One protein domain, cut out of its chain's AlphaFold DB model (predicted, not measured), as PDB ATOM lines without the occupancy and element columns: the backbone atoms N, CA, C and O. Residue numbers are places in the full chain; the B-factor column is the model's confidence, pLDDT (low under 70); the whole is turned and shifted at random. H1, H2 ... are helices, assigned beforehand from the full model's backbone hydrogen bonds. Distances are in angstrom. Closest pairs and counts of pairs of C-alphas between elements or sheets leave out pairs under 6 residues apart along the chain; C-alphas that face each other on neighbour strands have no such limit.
ATOM      1  N   GLN A 212      -1.440  36.866  13.669       84.94
ATOM      2  CA  GLN A 212      -1.231  37.391  12.311       84.94
ATOM      3  C   GLN A 212      -0.409  36.432  11.444       84.94
ATOM      4  O   GLN A 212      -0.753  36.202  10.289       84.94
ATOM      5  N   SER A 213       0.656  35.866  12.011       86.00
ATOM      6  CA  SER A 213       1.519  34.899  11.340       86.00
ATOM      7  C   SER A 213       0.750  33.632  10.968       86.00
ATOM      8  O   SER A 213       0.819  33.194   9.824       86.00
ATOM      9  N   ARG A 214      -0.049  33.081  11.889       87.56
ATOM     10  CA  ARG A 214      -0.885  31.900  11.623       87.56
ATOM     11  C   ARG A 214      -1.917  32.154  10.529       87.56
ATOM     12  O   ARG A 214      -1.988  31.383   9.585       87.56
ATOM     13  N   ALA A 215      -2.612  33.290  10.582       89.00
ATOM     14  CA  ALA A 215      -3.576  33.662   9.546       89.00
ATOM     15  C   ALA A 215      -2.942  33.782   8.145       89.00
ATOM     16  O   ALA A 215      -3.602  33.522   7.139       89.00
ATOM     17  N   GLU A 216      -1.669  34.185   8.066       90.81
ATOM     18  CA  GLU A 216      -0.926  34.253   6.808       90.81
ATOM     19  C   GLU A 216      -0.662  32.858   6.226       90.81
ATOM     20  O   GLU A 216      -1.032  32.603   5.078       90.81
ATOM     21  N   ILE A 217      -0.095  31.942   7.021       92.00
ATOM     22  CA  ILE A 217       0.188  30.576   6.560       92.00
ATOM     23  C   ILE A 217      -1.089  29.757   6.341       92.00
ATOM     24  O   ILE A 217      -1.151  28.999   5.378       92.00
ATOM     25  N   ASP A 218      -2.131  29.954   7.154       92.56
ATOM     26  CA  ASP A 218      -3.448  29.328   6.969       92.56
ATOM     27  C   ASP A 218      -4.023  29.655   5.595       92.56
ATOM     28  O   ASP A 218      -4.444  28.766   4.858       92.56
ATOM     29  N   LYS A 219      -3.985  30.933   5.208       93.69
ATOM     30  CA  LYS A 219      -4.505  31.393   3.921       93.69
ATOM     31  C   LYS A 219      -3.783  30.740   2.741       93.69
ATOM     32  O   LYS A 219      -4.442  30.301   1.794       93.69
ATOM     33  N   ASP A 220      -2.451  30.714   2.764       94.25
ATOM     34  CA  ASP A 220      -1.664  30.120   1.679       94.25
ATOM     35  C   ASP A 220      -1.818  28.589   1.652       94.25
ATOM     36  O   ASP A 220      -1.964  28.001   0.578       94.25
ATOM     37  N   ASN A 221      -1.884  27.939   2.816       93.62
ATOM     38  CA  ASN A 221      -2.057  26.492   2.914       93.62
ATOM     39  C   ASN A 221      -3.469  26.030   2.503       93.62
ATOM     40  O   ASN A 221      -3.613  25.032   1.801       93.62
ATOM     41  N   GLU A 222      -4.519  26.780   2.848       93.81
ATOM     42  CA  GLU A 222      -5.874  26.534   2.336       93.81
ATOM     43  C   GLU A 222      -5.936  26.647   0.811       93.81
ATOM     44  O   GLU A 222      -6.633  25.876   0.143       93.81
ATOM     45  N   LEU A 223      -5.245  27.643   0.245       94.75
ATOM     46  CA  LEU A 223      -5.165  27.809  -1.200       94.75
ATOM     47  C   LEU A 223      -4.439  26.619  -1.836       94.75
ATOM     48  O   LEU A 223      -4.917  26.106  -2.849       94.75
ATOM     49  N   LEU A 224      -3.354  26.138  -1.220       94.44
ATOM     50  CA  LEU A 224      -2.661  24.925  -1.651       94.44
ATOM     51  C   LEU A 224      -3.602  23.714  -1.642       94.44
ATOM     52  O   LEU A 224      -3.753  23.074  -2.682       94.44
ATOM     53  N   SER A 225      -4.315  23.448  -0.540       92.56
ATOM     54  CA  SER A 225      -5.290  22.348  -0.465       92.56
ATOM     55  C   SER A 225      -6.354  22.435  -1.562       92.56
ATOM     56  O   SER A 225      -6.671  21.432  -2.201       92.56
ATOM     57  N   LYS A 226      -6.901  23.632  -1.826       93.62
ATOM     58  CA  LYS A 226      -7.896  23.846  -2.894       93.62
ATOM     59  C   LYS A 226      -7.322  23.520  -4.275       93.62
ATOM     60  O   LYS A 226      -7.997  22.872  -5.077       93.62
ATOM     61  N   ILE A 227      -6.086  23.942  -4.550       91.38
ATOM     62  CA  ILE A 227      -5.396  23.655  -5.815       91.38
ATOM     63  C   ILE A 227      -5.132  22.150  -5.964       91.38
ATOM     64  O   ILE A 227      -5.448  21.590  -7.015       91.38
ATOM     65  N   LEU A 228      -4.624  21.486  -4.919       87.94
ATOM     66  CA  LEU A 228      -4.360  20.043  -4.927       87.94
ATOM     67  C   LEU A 228      -5.648  19.238  -5.138       87.94
ATOM     68  O   LEU A 228      -5.703  18.402  -6.034       87.94
ATOM     69  N   ASN A 229      -6.726  19.560  -4.420       85.88
ATOM     70  CA  ASN A 229      -8.015  18.888  -4.601       85.88
ATOM     71  C   ASN A 229      -8.582  19.096  -6.018       85.88
ATOM     72  O   ASN A 229      -9.109  18.158  -6.616       85.88
ATOM     73  N   THR A 230      -8.420  20.294  -6.594       85.06
ATOM     74  CA  THR A 230      -8.829  20.575  -7.984       85.06
ATOM     75  C   THR A 230      -8.039  19.724  -8.980       85.06
ATOM     76  O   THR A 230      -8.618  19.162  -9.911       85.06
ATOM     77  N   ARG A 231      -6.722  19.583  -8.773       80.69
ATOM     78  CA  ARG A 231      -5.846  18.725  -9.587       80.69
ATOM     79  C   ARG A 231      -6.304  17.263  -9.549       80.69
ATOM     80  O   ARG A 231      -6.426  16.634 -10.603       80.69
ATOM     81  N   THR A 232      -6.614  16.742  -8.361       77.31
ATOM     82  CA  THR A 232      -7.118  15.371  -8.178       77.31
ATOM     83  C   THR A 232      -8.475  15.166  -8.857       77.31
ATOM     84  O   THR A 232      -8.682  14.166  -9.532       77.31
ATOM     85  N   SER A 233      -9.402  16.125  -8.770       75.44
ATOM     86  CA  SER A 233     -10.696  16.000  -9.459       75.44
ATOM     87  C   SER A 233     -10.562  16.014 -10.988       75.44
ATOM     88  O   SER A 233     -11.236  15.244 -11.670       75.44
ATOM     89  N   LEU A 234      -9.674  16.840 -11.550       75.12
ATOM     90  CA  LEU A 234      -9.495  16.952 -13.006       75.12
ATOM     91  C   LEU A 234      -8.898  15.696 -13.647       75.12
ATOM     92  O   LEU A 234      -9.326  15.303 -14.733       75.12
ATOM     93  N   THR A 235      -7.956  15.038 -12.966       66.62
ATOM     94  CA  THR A 235      -7.366  13.769 -13.438       66.62
ATOM     95  C   THR A 235      -8.400  12.646 -13.554       66.62
ATOM     96  O   THR A 235      -8.244  11.766 -14.394       66.62
ATOM     97  N   SER A 236      -9.497  12.717 -12.794       61.53
ATOM     98  CA  SER A 236     -10.589  11.735 -12.828       61.53
ATOM     99  C   SER A 236     -11.717  12.027 -13.840       61.53
ATOM    100  O   SER A 236     -12.579  11.172 -14.031       61.53
ATOM    101  N   GLY A 237     -11.747  13.205 -14.485       56.66
ATOM    102  CA  GLY A 237     -12.957  13.691 -15.176       56.66
ATOM    103  C   GLY A 237     -12.808  14.292 -16.581       56.66
ATOM    104  O   GLY A 237     -13.825  14.473 -17.252       56.66
ATOM    105  N   GLU A 238     -11.605  14.627 -17.063       60.41
ATOM    106  CA  GLU A 238     -11.448  15.377 -18.325       60.41
ATOM    107  C   GLU A 238     -11.037  14.484 -19.515       60.41
ATOM    108  O   GLU A 238      -9.899  14.043 -19.629       60.41
ATOM    109  N   ALA A 239     -11.961  14.255 -20.460       62.41
ATOM    110  CA  ALA A 239     -11.727  13.411 -21.644       62.41
ATOM    111  C   ALA A 239     -10.833  14.060 -22.728       62.41
ATOM    112  O   ALA A 239     -10.389  13.385 -23.657       62.41
ATOM    113  N   ASN A 240     -10.574  15.373 -22.648       78.44
ATOM    114  CA  ASN A 240      -9.765  16.108 -23.624       78.44
ATOM    115  C   ASN A 240      -8.342  16.352 -23.103       78.44
ATOM    116  O   ASN A 240      -8.087  17.315 -22.379       78.44
ATOM    117  N   LEU A 241      -7.398  15.529 -23.567       77.69
ATOM    118  CA  LEU A 241      -5.989  15.569 -23.164       77.69
ATOM    119  C   LEU A 241      -5.330  16.951 -23.340       77.69
ATOM    120  O   LEU A 241      -4.565  17.387 -22.485       77.69
ATOM    121  N   LYS A 242      -5.627  17.675 -24.427       81.25
ATOM    122  CA  LYS A 242      -4.996  18.981 -24.697       81.25
ATOM    123  C   LYS A 242      -5.457  20.050 -23.706       81.25
ATOM    124  O   LYS A 242      -4.674  20.911 -23.307       81.25
ATOM    125  N   GLN A 243      -6.736  20.019 -23.348       79.44
ATOM    126  CA  GLN A 243      -7.302  20.944 -22.374       79.44
ATOM    127  C   GLN A 243      -6.831  20.600 -20.960       79.44
ATOM    128  O   GLN A 243      -6.424  21.506 -20.236       79.44
ATOM    129  N   LEU A 244      -6.773  19.305 -20.635       78.88
ATOM    130  CA  LEU A 244      -6.219  18.795 -19.385       78.88
ATOM    131  C   LEU A 244      -4.779  19.285 -19.169       78.88
ATOM    132  O   LEU A 244      -4.503  19.907 -18.150       78.88
ATOM    133  N   LEU A 245      -3.883  19.102 -20.150       80.88
ATOM    134  CA  LEU A 245      -2.486  19.554 -20.053       80.88
ATOM    135  C   LEU A 245      -2.378  21.067 -19.809       80.88
ATOM    136  O   LEU A 245      -1.670  21.501 -18.905       80.88
ATOM    137  N   LYS A 246      -3.144  21.878 -20.548       84.50
ATOM    138  CA  LYS A 246      -3.157  23.339 -20.368       84.50
ATOM    139  C   LYS A 246      -3.679  23.755 -18.988       84.50
ATOM    140  O   LYS A 246      -3.259  24.779 -18.448       84.50
ATOM    141  N   THR A 247      -4.637  23.018 -18.435       84.19
ATOM    142  CA  THR A 247      -5.148  23.268 -17.083       84.19
ATOM    143  C   THR A 247      -4.122  22.848 -16.032       84.19
ATOM    144  O   THR A 247      -3.892  23.612 -15.097       84.19
ATOM    145  N   MET A 248      -3.444  21.712 -16.219       82.75
ATOM    146  CA  MET A 248      -2.367  21.246 -15.337       82.75
ATOM    147  C   MET A 248      -1.213  22.249 -15.270       82.75
ATOM    148  O   MET A 248      -0.843  22.647 -14.174       82.75
ATOM    149  N   GLU A 249      -0.759  22.789 -16.406       85.69
ATOM    150  CA  GLU A 249       0.272  23.841 -16.436       85.69
ATOM    151  C   GLU A 249      -0.116  25.083 -15.610       85.69
ATOM    152  O   GLU A 249       0.713  25.677 -14.918       85.69
ATOM    153  N   LYS A 250      -1.393  25.491 -15.653       89.44
ATOM    154  CA  LYS A 250      -1.885  26.618 -14.843       89.44
ATOM    155  C   LYS A 250      -1.916  26.286 -13.355       89.44
ATOM    156  O   LYS A 250      -1.626  27.164 -12.542       89.44
ATOM    157  N   LEU A 251      -2.299  25.059 -13.008       89.44
ATOM    158  CA  LEU A 251      -2.287  24.594 -11.625       89.44
ATOM    159  C   LEU A 251      -0.851  24.509 -11.105       89.44
ATOM    160  O   LEU A 251      -0.603  25.001 -10.015       89.44
ATOM    161  N   ASP A 252       0.103  24.016 -11.896       88.81
ATOM    162  CA  ASP A 252       1.524  23.977 -11.533       88.81
ATOM    163  C   ASP A 252       2.099  25.384 -11.315       88.81
ATOM    164  O   ASP A 252       2.791  25.632 -10.326       88.81
ATOM    165  N   ALA A 253       1.752  26.350 -12.172       91.00
ATOM    166  CA  ALA A 253       2.133  27.748 -11.966       91.00
ATOM    167  C   ALA A 253       1.534  28.336 -10.673       91.00
ATOM    168  O   ALA A 253       2.195  29.108  -9.973       91.00
ATOM    169  N   ALA A 254       0.290  27.971 -10.340       93.06
ATOM    170  CA  ALA A 254      -0.350  28.381  -9.094       93.06
ATOM    171  C   ALA A 254       0.309  27.724  -7.870       93.06
ATOM    172  O   ALA A 254       0.581  28.426  -6.897       93.06
ATOM    173  N   ILE A 255       0.631  26.427  -7.947       93.56
ATOM    174  CA  ILE A 255       1.377  25.684  -6.923       93.56
ATOM    175  C   ILE A 255       2.717  26.373  -6.670       93.56
ATOM    176  O   ILE A 255       2.969  26.773  -5.542       93.56
ATOM    177  N   ASN A 256       3.526  26.618  -7.705       92.56
ATOM    178  CA  ASN A 256       4.833  27.271  -7.558       92.56
ATOM    179  C   ASN A 256       4.730  28.645  -6.877       92.56
ATOM    180  O   ASN A 256       5.558  28.999  -6.039       92.56
ATOM    181  N   LYS A 257       3.693  29.427  -7.201       94.75
ATOM    182  CA  LYS A 257       3.455  30.718  -6.546       94.75
ATOM    183  C   LYS A 257       3.136  30.553  -5.057       94.75
ATOM    184  O   LYS A 257       3.656  31.314  -4.247       94.75
ATOM    185  N   VAL A 258       2.283  29.593  -4.705       95.75
ATOM    186  CA  VAL A 258       1.911  29.329  -3.308       95.75
ATOM    187  C   VAL A 258       3.095  28.760  -2.524       95.75
ATOM    188  O   VAL A 258       3.375  29.241  -1.432       95.75
ATOM    189  N   LEU A 259       3.850  27.819  -3.097       95.94
ATOM    190  CA  LEU A 259       5.065  27.267  -2.488       95.94
ATOM    191  C   LEU A 259       6.098  28.356  -2.204       95.94
ATOM    192  O   LEU A 259       6.659  28.378  -1.114       95.94
ATOM    193  N   LYS A 260       6.292  29.309  -3.125       96.19
ATOM    194  CA  LYS A 260       7.154  30.469  -2.879       96.19
ATOM    195  C   LYS A 260       6.688  31.284  -1.668       96.19
ATOM    196  O   LYS A 260       7.507  31.616  -0.820       96.19
ATOM    197  N   ASN A 261       5.391  31.583  -1.566       94.81
ATOM    198  CA  ASN A 261       4.854  32.328  -0.424       94.81
ATOM    199  C   ASN A 261       5.064  31.575   0.901       94.81
ATOM    200  O   ASN A 261       5.473  32.184   1.889       94.81
ATOM    201  N   ILE A 262       4.825  30.259   0.904       94.94
ATOM    202  CA  ILE A 262       5.032  29.395   2.072       94.94
ATOM    203  C   ILE A 262       6.518  29.334   2.438       94.94
ATOM    204  O   ILE A 262       6.860  29.457   3.609       94.94
ATOM    205  N   ASN A 263       7.413  29.194   1.460       93.44
ATOM    206  CA  ASN A 263       8.855  29.217   1.684       93.44
ATOM    207  C   ASN A 263       9.302  30.550   2.303       93.44
ATOM    208  O   ASN A 263      10.007  30.560   3.311       93.44
ATOM    209  N   ASP A 264       8.838  31.673   1.748       90.94
ATOM    210  CA  ASP A 264       9.113  33.004   2.292       90.94
ATOM    211  C   ASP A 264       8.579  33.127   3.727       90.94
ATOM    212  O   ASP A 264       9.255  33.676   4.592       90.94
ATOM    213  N   TYR A 265       7.383  32.599   4.010       91.25
ATOM    214  CA  TYR A 265       6.831  32.547   5.364       91.25
ATOM    215  C   TYR A 265       7.725  31.741   6.319       91.25
ATOM    216  O   TYR A 265       8.051  32.231   7.403       91.25
ATOM    217  N   LEU A 266       8.141  30.532   5.920       86.75
ATOM    218  CA  LEU A 266       8.965  29.639   6.738       86.75
ATOM    219  C   LEU A 266      10.310  30.281   7.088       86.75
ATOM    220  O   LEU A 266      10.704  30.225   8.252       86.75
ATOM    221  N   PHE A 267      10.946  30.984   6.146       85.00
ATOM    222  CA  PHE A 267      12.163  31.763   6.398       85.00
ATOM    223  C   PHE A 267      11.988  32.732   7.580       85.00
ATOM    224  O   PHE A 267      12.741  32.706   8.559       85.00
ATOM    225  N   TYR A 268      10.949  33.574   7.533       80.50
ATOM    226  CA  TYR A 268      10.671  34.538   8.602       80.50
ATOM    227  C   TYR A 268      10.260  33.846   9.907       80.50
ATOM    228  O   TYR A 268      10.705  34.242  10.989       80.50
ATOM    229  N   ALA A 269       9.458  32.783   9.825       79.19
ATOM    230  CA  ALA A 269       9.063  32.002  10.987       79.19
ATOM    231  C   ALA A 269      10.290  31.428  11.710       79.19
ATOM    232  O   ALA A 269      10.396  31.563  12.929       79.19
ATOM    233  N   VAL A 270      11.247  30.837  10.983       72.56
ATOM    234  CA  VAL A 270      12.483  30.259  11.543       72.56
ATOM    235  C   VAL A 270      13.299  31.305  12.291       72.56
ATOM    236  O   VAL A 270      13.716  31.060  13.427       72.56
ATOM    237  N   ILE A 271      13.476  32.493  11.710       68.38
ATOM    238  CA  ILE A 271      14.179  33.606  12.366       68.38
ATOM    239  C   ILE A 271      13.474  33.997  13.670       68.38
ATOM    240  O   ILE A 271      14.121  34.174  14.710       68.38
ATOM    241  N   PHE A 272      12.145  34.099  13.646       68.62
ATOM    242  CA  PHE A 272      11.388  34.509  14.822       68.62
ATOM    243  C   PHE A 272      11.412  33.458  15.928       68.62
ATOM    244  O   PHE A 272      11.643  33.782  17.092       68.62
ATOM    245  N   MET A 273      11.260  32.183  15.572       64.88
ATOM    246  CA  MET A 273      11.340  31.068  16.512       64.88
ATOM    247  C   MET A 273      12.695  30.999  17.206       64.88
ATOM    248  O   MET A 273      12.737  30.826  18.422       64.88
ATOM    249  N   ARG A 274      13.795  31.203  16.468       62.31
ATOM    250  CA  ARG A 274      15.145  31.300  17.049       62.31
ATOM    251  C   ARG A 274      15.263  32.469  18.023       62.31
ATOM    252  O   ARG A 274      15.910  32.338  19.056       62.31
ATOM    253  N   THR A 275      14.627  33.596  17.712       59.94
ATOM    254  CA  THR A 275      14.641  34.789  18.570       59.94
ATOM    255  C   THR A 275      13.848  34.578  19.862       59.94
ATOM    256  O   THR A 275      14.266  35.044  20.918       59.94
ATOM    257  N   LEU A 276      12.738  33.838  19.795       57.34
ATOM    258  CA  LEU A 276      11.866  33.559  20.940       57.34
ATOM    259  C   LEU A 276      12.228  32.280  21.716       57.34
ATOM    260  O   LEU A 276      11.720  32.088  22.818       57.34
ATOM    261  N   GLY A 277      13.061  31.397  21.160       54.56
ATOM    262  CA  GLY A 277      13.330  30.071  21.727       54.56
ATOM    263  C   GLY A 277      12.132  29.113  21.631       54.56
ATOM    264  O   GLY A 277      11.885  28.347  22.557       54.56
ATOM    265  N   SER A 278      11.367  29.183  20.535       58.00
ATOM    266  CA  SER A 278      10.111  28.440  20.327       58.00
ATOM    267  C   SER A 278      10.249  27.316  19.283       58.00
ATOM    268  O   SER A 278      11.165  27.347  18.463       58.00
ATOM    269  N   THR A 279       9.342  26.328  19.273       62.91
ATOM    270  CA  THR A 279       9.335  25.231  18.276       62.91
ATOM    271  C   THR A 279       8.434  25.539  17.073       62.91
ATOM    272  O   THR A 279       7.439  26.253  17.216       62.91
ATOM    273  N   GLN A 280       8.707  24.927  15.910       67.06
ATOM    274  CA  GLN A 280       7.890  25.040  14.683       67.06
ATOM    275  C   GLN A 280       6.406  24.789  14.913       67.06
ATOM    276  O   GLN A 280       5.586  25.668  14.640       67.06
ATOM    277  N   LYS A 281       6.059  23.639  15.496       66.19
ATOM    278  CA  LYS A 281       4.665  23.291  15.788       66.19
ATOM    279  C   LYS A 281       3.993  24.303  16.719       66.19
ATOM    280  O   LYS A 281       2.845  24.672  16.502       66.19
ATOM    281  N   SER A 282       4.703  24.809  17.729       67.94
ATOM    282  CA  SER A 282       4.131  25.797  18.653       67.94
ATOM    283  C   SER A 282       3.885  27.165  18.003       67.94
ATOM    284  O   SER A 282       2.931  27.854  18.368       67.94
ATOM    285  N   PHE A 283       4.696  27.550  17.017       71.94
ATOM    286  CA  PHE A 283       4.552  28.824  16.319       71.94
ATOM    287  C   PHE A 283       3.489  28.753  15.215       71.94
ATOM    288  O   PHE A 283       2.532  29.529  15.241       71.94
ATOM    289  N   ILE A 284       3.599  27.761  14.327       76.88
ATOM    290  CA  ILE A 284       2.693  27.551  13.189       76.88
ATOM    291  C   ILE A 284       1.302  27.092  13.665       76.88
ATOM    292  O   ILE A 284       0.295  27.459  13.075       76.88
ATOM    293  N   GLY A 285       1.209  26.368  14.785       79.75
ATOM    294  CA  GLY A 285      -0.072  25.925  15.335       79.75
ATOM    295  C   GLY A 285      -0.698  24.785  14.531       79.75
ATOM    296  O   GLY A 285       0.008  23.910  14.037       79.75
ATOM    297  N   GLU A 286      -2.026  24.776  14.429       81.38
ATOM    298  CA  GLU A 286      -2.799  23.696  13.789       81.38
ATOM    299  C   GLU A 286      -2.509  23.567  12.284       81.38
ATOM    300  O   GLU A 286      -2.517  22.460  11.748       81.38
ATOM    301  N   THR A 287      -2.132  24.665  11.615       82.75
ATOM    302  CA  THR A 287      -1.735  24.682  10.196       82.75
ATOM    303  C   THR A 287      -0.552  23.771   9.900       82.75
ATOM    304  O   THR A 287      -0.387  23.337   8.765       82.75
ATOM    305  N   HIS A 288       0.284  23.490  10.903       85.12
ATOM    306  CA  HIS A 288       1.481  22.674  10.750       85.12
ATOM    307  C   HIS A 288       1.147  21.278  10.215       85.12
ATOM    308  O   HIS A 288       1.793  20.806   9.282       85.12
ATOM    309  N   ASP A 289       0.129  20.633  10.788       86.69
ATOM    310  CA  ASP A 289      -0.217  19.256  10.443       86.69
ATOM    311  C   ASP A 289      -0.916  19.211   9.064       86.69
ATOM    312  O   ASP A 289      -0.572  18.382   8.226       86.69
ATOM    313  N   THR A 290      -1.776  20.189   8.748       88.88
ATOM    314  CA  THR A 290      -2.380  20.332   7.405       88.88
ATOM    315  C   THR A 290      -1.347  20.666   6.324       88.88
ATOM    316  O   THR A 290      -1.459  20.230   5.182       88.88
ATOM    317  N   LEU A 291      -0.335  21.478   6.648       91.88
ATOM    318  CA  LEU A 291       0.755  21.787   5.722       91.88
ATOM    319  C   LEU A 291       1.590  20.537   5.450       91.88
ATOM    320  O   LEU A 291       1.916  20.274   4.294       91.88
ATOM    321  N   LYS A 292       1.888  19.743   6.488       91.62
ATOM    322  CA  LYS A 292       2.549  18.447   6.317       91.62
ATOM    323  C   LYS A 292       1.765  17.541   5.375       91.62
ATOM    324  O   LYS A 292       2.359  17.042   4.428       91.62
ATOM    325  N   ASP A 293       0.456  17.416   5.574       90.19
ATOM    326  CA  ASP A 293      -0.428  16.640   4.699       90.19
ATOM    327  C   ASP A 293      -0.334  17.084   3.229       90.19
ATOM    328  O   ASP A 293       0.011  16.296   2.351       90.19
ATOM    329  N   ASN A 294      -0.531  18.376   2.952       92.19
ATOM    330  CA  ASN A 294      -0.463  18.907   1.588       92.19
ATOM    331  C   ASN A 294       0.905  18.670   0.922       92.19
ATOM    332  O   ASN A 294       0.967  18.324  -0.261       92.19
ATOM    333  N   LEU A 295       2.006  18.851   1.661       94.12
ATOM    334  CA  LEU A 295       3.359  18.602   1.155       94.12
ATOM    335  C   LEU A 295       3.616  17.099   0.954       94.12
ATOM    336  O   LEU A 295       4.228  16.725  -0.045       94.12
ATOM    337  N   ALA A 296       3.092  16.239   1.835       90.38
ATOM    338  CA  ALA A 296       3.130  14.781   1.697       90.38
ATOM    339  C   ALA A 296       2.452  14.311   0.413       90.38
ATOM    340  O   ALA A 296       3.001  13.506  -0.341       90.38
ATOM    341  N   ARG A 297       1.272  14.862   0.136       87.69
ATOM    342  CA  ARG A 297       0.479  14.556  -1.053       87.69
ATOM    343  C   ARG A 297       1.175  15.003  -2.334       87.69
ATOM    344  O   ARG A 297       1.189  14.262  -3.313       87.69
ATOM    345  N   LEU A 298       1.775  16.194  -2.323       90.06
ATOM    346  CA  LEU A 298       2.429  16.768  -3.498       90.06
ATOM    347  C   LEU A 298       3.795  16.130  -3.801       90.06
ATOM    348  O   LEU A 298       4.078  15.824  -4.959       90.06
ATOM    349  N   PHE A 299       4.645  15.945  -2.787       91.75
ATOM    350  CA  PHE A 299       6.055  15.579  -2.977       91.75
ATOM    351  C   PHE A 299       6.397  14.133  -2.623       91.75
ATOM    352  O   PHE A 299       7.407  13.632  -3.109       91.75
ATOM    353  N   PHE A 300       5.585  13.467  -1.800       88.25
ATOM    354  CA  PHE A 300       5.890  12.133  -1.265       88.25
ATOM    355  C   PHE A 300       4.840  11.077  -1.636       88.25
ATOM    356  O   PHE A 300       4.966   9.922  -1.243       88.25
ATOM    357  N   GLY A 301       3.809  11.451  -2.401       79.31
ATOM    358  CA  GLY A 301       2.783  10.524  -2.878       79.31
ATOM    359  C   GLY A 301       1.939   9.892  -1.767       79.31
ATOM    360  O   GLY A 301       1.427   8.797  -1.968       79.31
ATOM    361  N   TYR A 302       1.792  10.559  -0.615       80.88
ATOM    362  CA  TYR A 302       1.168  10.002   0.596       80.88
ATOM    363  C   TYR A 302      -0.236   9.398   0.382       80.88
ATOM    364  O   TYR A 302      -0.486   8.285   0.832       80.88
ATOM    365  N   ASP A 303      -1.113  10.056  -0.384       68.88
ATOM    366  CA  ASP A 303      -2.468   9.547  -0.684       68.88
ATOM    367  C   ASP A 303      -2.489   8.281  -1.564       68.88
ATOM    368  O   ASP A 303      -3.531   7.651  -1.723       68.88
ATOM    369  N   TYR A 304      -1.362   7.917  -2.181       58.72
ATOM    370  CA  TYR A 304      -1.258   6.813  -3.144       58.72
ATOM    371  C   TYR A 304      -0.607   5.556  -2.552       58.72
ATOM    372  O   TYR A 304      -0.234   4.651  -3.298       58.72
ATOM    373  N   ILE A 305      -0.443   5.517  -1.227       54.66
ATOM    374  CA  ILE A 305       0.141   4.386  -0.490       54.66
ATOM    375  C   ILE A 305      -0.923   3.327  -0.155       54.66
ATOM    376  O   ILE A 305      -0.570   2.223   0.246       54.66
ATOM    377  N   ASP A 306      -2.209   3.624  -0.365       51.00
ATOM    378  CA  ASP A 306      -3.291   2.653  -0.188       51.00
ATOM    379  C   ASP A 306      -3.332   1.640  -1.351       51.00
ATOM    380  O   ASP A 306      -3.337   2.008  -2.533       51.00
ATOM    381  N   ASP A 307      -3.345   0.349  -1.012       50.53
ATOM    382  CA  ASP A 307      -3.143  -0.762  -1.950       50.53
ATOM    383  C   ASP A 307      -4.314  -0.952  -2.937       50.53
ATOM    384  O   ASP A 307      -4.132  -1.581  -3.985       50.53
ATOM    385  N   ASP A 308      -5.469  -0.334  -2.671       50.09
ATOM    386  CA  ASP A 308      -6.729  -0.526  -3.404       50.09
ATOM    387  C   ASP A 308      -6.933   0.398  -4.633       50.09
ATOM    388  O   ASP A 308      -7.936   0.276  -5.342       50.09
ATOM    389  N   ILE A 309      -6.003   1.317  -4.940       43.94
ATOM    390  CA  ILE A 309      -6.135   2.260  -6.076       43.94
ATOM    391  C   ILE A 309      -5.427   1.743  -7.342       43.94
ATOM    392  O   ILE A 309      -4.255   1.354  -7.299       43.94
ATOM    393  N   ASP A 310      -6.126   1.795  -8.487       36.03
ATOM    394  CA  ASP A 310      -5.649   1.381  -9.818       36.03
ATOM    395  C   ASP A 310      -4.232   1.937 -10.136       36.03
ATOM    396  O   ASP A 310      -4.016   3.156 -10.115       36.03
ATOM    397  N   PRO A 311      -3.240   1.067 -10.416       39.34
ATOM    398  CA  PRO A 311      -1.831   1.431 -10.563       39.34
ATOM    399  C   PRO A 311      -1.484   2.379 -11.722       39.34
ATOM    400  O   PRO A 311      -0.375   2.916 -11.737       39.34
ATOM    401  N   LEU A 312      -2.394   2.650 -12.665       35.41
ATOM    402  CA  LEU A 312      -2.121   3.522 -13.821       35.41
ATOM    403  C   LEU A 312      -1.903   5.016 -13.485       35.41
ATOM    404  O   LEU A 312      -1.442   5.758 -14.352       35.41
ATOM    405  N   TYR A 313      -2.143   5.446 -12.240       44.50
ATOM    406  CA  TYR A 313      -1.911   6.825 -11.769       44.50
ATOM    407  C   TYR A 313      -1.003   6.943 -10.532       44.50
ATOM    408  O   TYR A 313      -0.875   8.032  -9.968       44.50
ATOM    409  N   ARG A 314      -0.345   5.856 -10.105       53.59
ATOM    410  CA  ARG A 314       0.519   5.888  -8.916       53.59
ATOM    411  C   ARG A 314       1.729   6.784  -9.169       53.59
ATOM    412  O   ARG A 314       2.370   6.689 -10.213       53.59
ATOM    413  N   PHE A 315       1.993   7.662  -8.205       66.56
ATOM    414  CA  PHE A 315       3.156   8.539  -8.081       66.56
ATOM    415  C   PHE A 315       4.434   7.867  -8.628       66.56
ATOM    416  O   PHE A 315       5.091   7.079  -7.954       66.56
ATOM    417  N   ASN A 316       4.728   8.110  -9.909       78.19
ATOM    418  CA  ASN A 316       5.781   7.414 -10.647       78.19
ATOM    419  C   ASN A 316       7.074   8.231 -10.657       78.19
ATOM    420  O   ASN A 316       7.068   9.425 -10.361       78.19
ATOM    421  N   TYR A 317       8.181   7.597 -11.049       85.06
ATOM    422  CA  TYR A 317       9.507   8.223 -11.055       85.06
ATOM    423  C   TYR A 317       9.528   9.594 -11.755       85.06
ATOM    424  O   TYR A 317      10.071  10.558 -11.221       85.06
ATOM    425  N   SER A 318       8.901   9.710 -12.930       85.44
ATOM    426  CA  SER A 318       8.890  10.956 -13.705       85.44
ATOM    427  C   SER A 318       8.120  12.077 -13.000       85.44
ATOM    428  O   SER A 318       8.583  13.217 -12.977       85.44
ATOM    429  N   SER A 319       6.971  11.758 -12.400       83.12
ATOM    430  CA  SER A 319       6.171  12.711 -11.621       83.12
ATOM    431  C   SER A 319       6.897  13.128 -10.342       83.12
ATOM    432  O   SER A 319       6.968  14.317 -10.035       83.12
ATOM    433  N   ALA A 320       7.488  12.166  -9.629       88.88
ATOM    434  CA  ALA A 320       8.264  12.412  -8.421       88.88
ATOM    435  C   ALA A 320       9.458  13.330  -8.709       88.88
ATOM    436  O   ALA A 320       9.648  14.338  -8.034       88.88
ATOM    437  N   ARG A 321      10.210  13.051  -9.782       90.44
ATOM    438  CA  ARG A 321      11.311  13.898 -10.263       90.44
ATOM    439  C   ARG A 321      10.851  15.324 -10.567       90.44
ATOM    440  O   ARG A 321      11.535  16.275 -10.192       90.44
ATOM    441  N   TYR A 322       9.715  15.490 -11.247       89.12
ATOM    442  CA  TYR A 322       9.170  16.813 -11.559       89.12
ATOM    443  C   TYR A 322       8.847  17.606 -10.285       89.12
ATOM    444  O   TYR A 322       9.311  18.735 -10.132       89.12
ATOM    445  N   HIS A 323       8.124  17.000  -9.343       88.69
ATOM    446  CA  HIS A 323       7.737  17.663  -8.100       88.69
ATOM    447  C   HIS A 323       8.928  17.935  -7.177       88.69
ATOM    448  O   HIS A 323       9.027  19.019  -6.611       88.69
ATOM    449  N   LEU A 324       9.892  17.021  -7.085       91.94
ATOM    450  CA  LEU A 324      11.114  17.261  -6.318       91.94
ATOM    451  C   LEU A 324      11.942  18.417  -6.876       91.94
ATOM    452  O   LEU A 324      12.526  19.167  -6.103       91.94
ATOM    453  N   ASN A 325      11.962  18.616  -8.197       90.75
ATOM    454  CA  ASN A 325      12.603  19.800  -8.765       90.75
ATOM    455  C   ASN A 325      11.926  21.093  -8.297       90.75
ATOM    456  O   ASN A 325      12.640  22.024  -7.942       90.75
ATOM    457  N   GLN A 326      10.590  21.127  -8.216       90.62
ATOM    458  CA  GLN A 326       9.865  22.271  -7.644       90.62
ATOM    459  C   GLN A 326      10.217  22.471  -6.163       90.62
ATOM    460  O   GLN A 326      10.439  23.596  -5.729       90.62
ATOM    461  N   LEU A 327      10.301  21.387  -5.382       93.94
ATOM    462  CA  LEU A 327      10.685  21.456  -3.970       93.94
ATOM    463  C   LEU A 327      12.105  22.011  -3.795       93.94
ATOM    464  O   LEU A 327      12.337  22.863  -2.947       93.94
ATOM    465  N   PHE A 328      13.057  21.554  -4.608       91.06
ATOM    466  CA  PHE A 328      14.466  21.930  -4.488       91.06
ATOM    467  C   PHE A 328      14.785  23.374  -4.885       91.06
ATOM    468  O   PHE A 328      15.910  23.811  -4.635       91.06
ATOM    469  N   ASP A 329      13.823  24.106  -5.448       90.94
ATOM    470  CA  ASP A 329      13.906  25.554  -5.670       90.94
ATOM    471  C   ASP A 329      13.549  26.366  -4.401       90.94
ATOM    472  O   ASP A 329      13.608  27.599  -4.399       90.94
TER     473      ASP A 329
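This is residues 212 to 329 of the 569 residues of an uncharacterized protein of Desulfobacteraceae bacterium (UniProt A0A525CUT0). A long helical hairpin, H1 and H2, makes the longest axis; H4 packs along H1, H5 packs on the end of H4, and short H3 sits near the hairpin's open end. The printed part has 118 residues, with five named helices in the order H1 to H5 along the chain, which hold 90 of these residues, and no named strand; its class is all helix. The whole is only just compact, close to loose (radius of gyration of the C-alphas 16.0 A), spanning 52 by 30 by 22 A.

H1, residues 212 to 235, runs 35.5 A from C-alpha 212 at (-1.231, 37.391, 12.311). H2, residues 241 to 276, runs 50.9 A. H3 is residues 280 to 284, H4 287 to 299, and H5 317 to 328, ending at (14.466, 21.930, -4.488).

H1 touches H2 at a shallow tilt of 22 degrees, opposite ways; their closest C-alphas, Asp 220 and Val 258, are 6.2 A apart. H2 and H4 are apart. In H1 to H5 every O i to N i+4 pair is within hydrogen-bond range.

The printed part has no cut. The H4 to H5 link is long, 17 residues. Residues 235 to 239, 271 to 282 and 303 to 315 have pLDDT under 70.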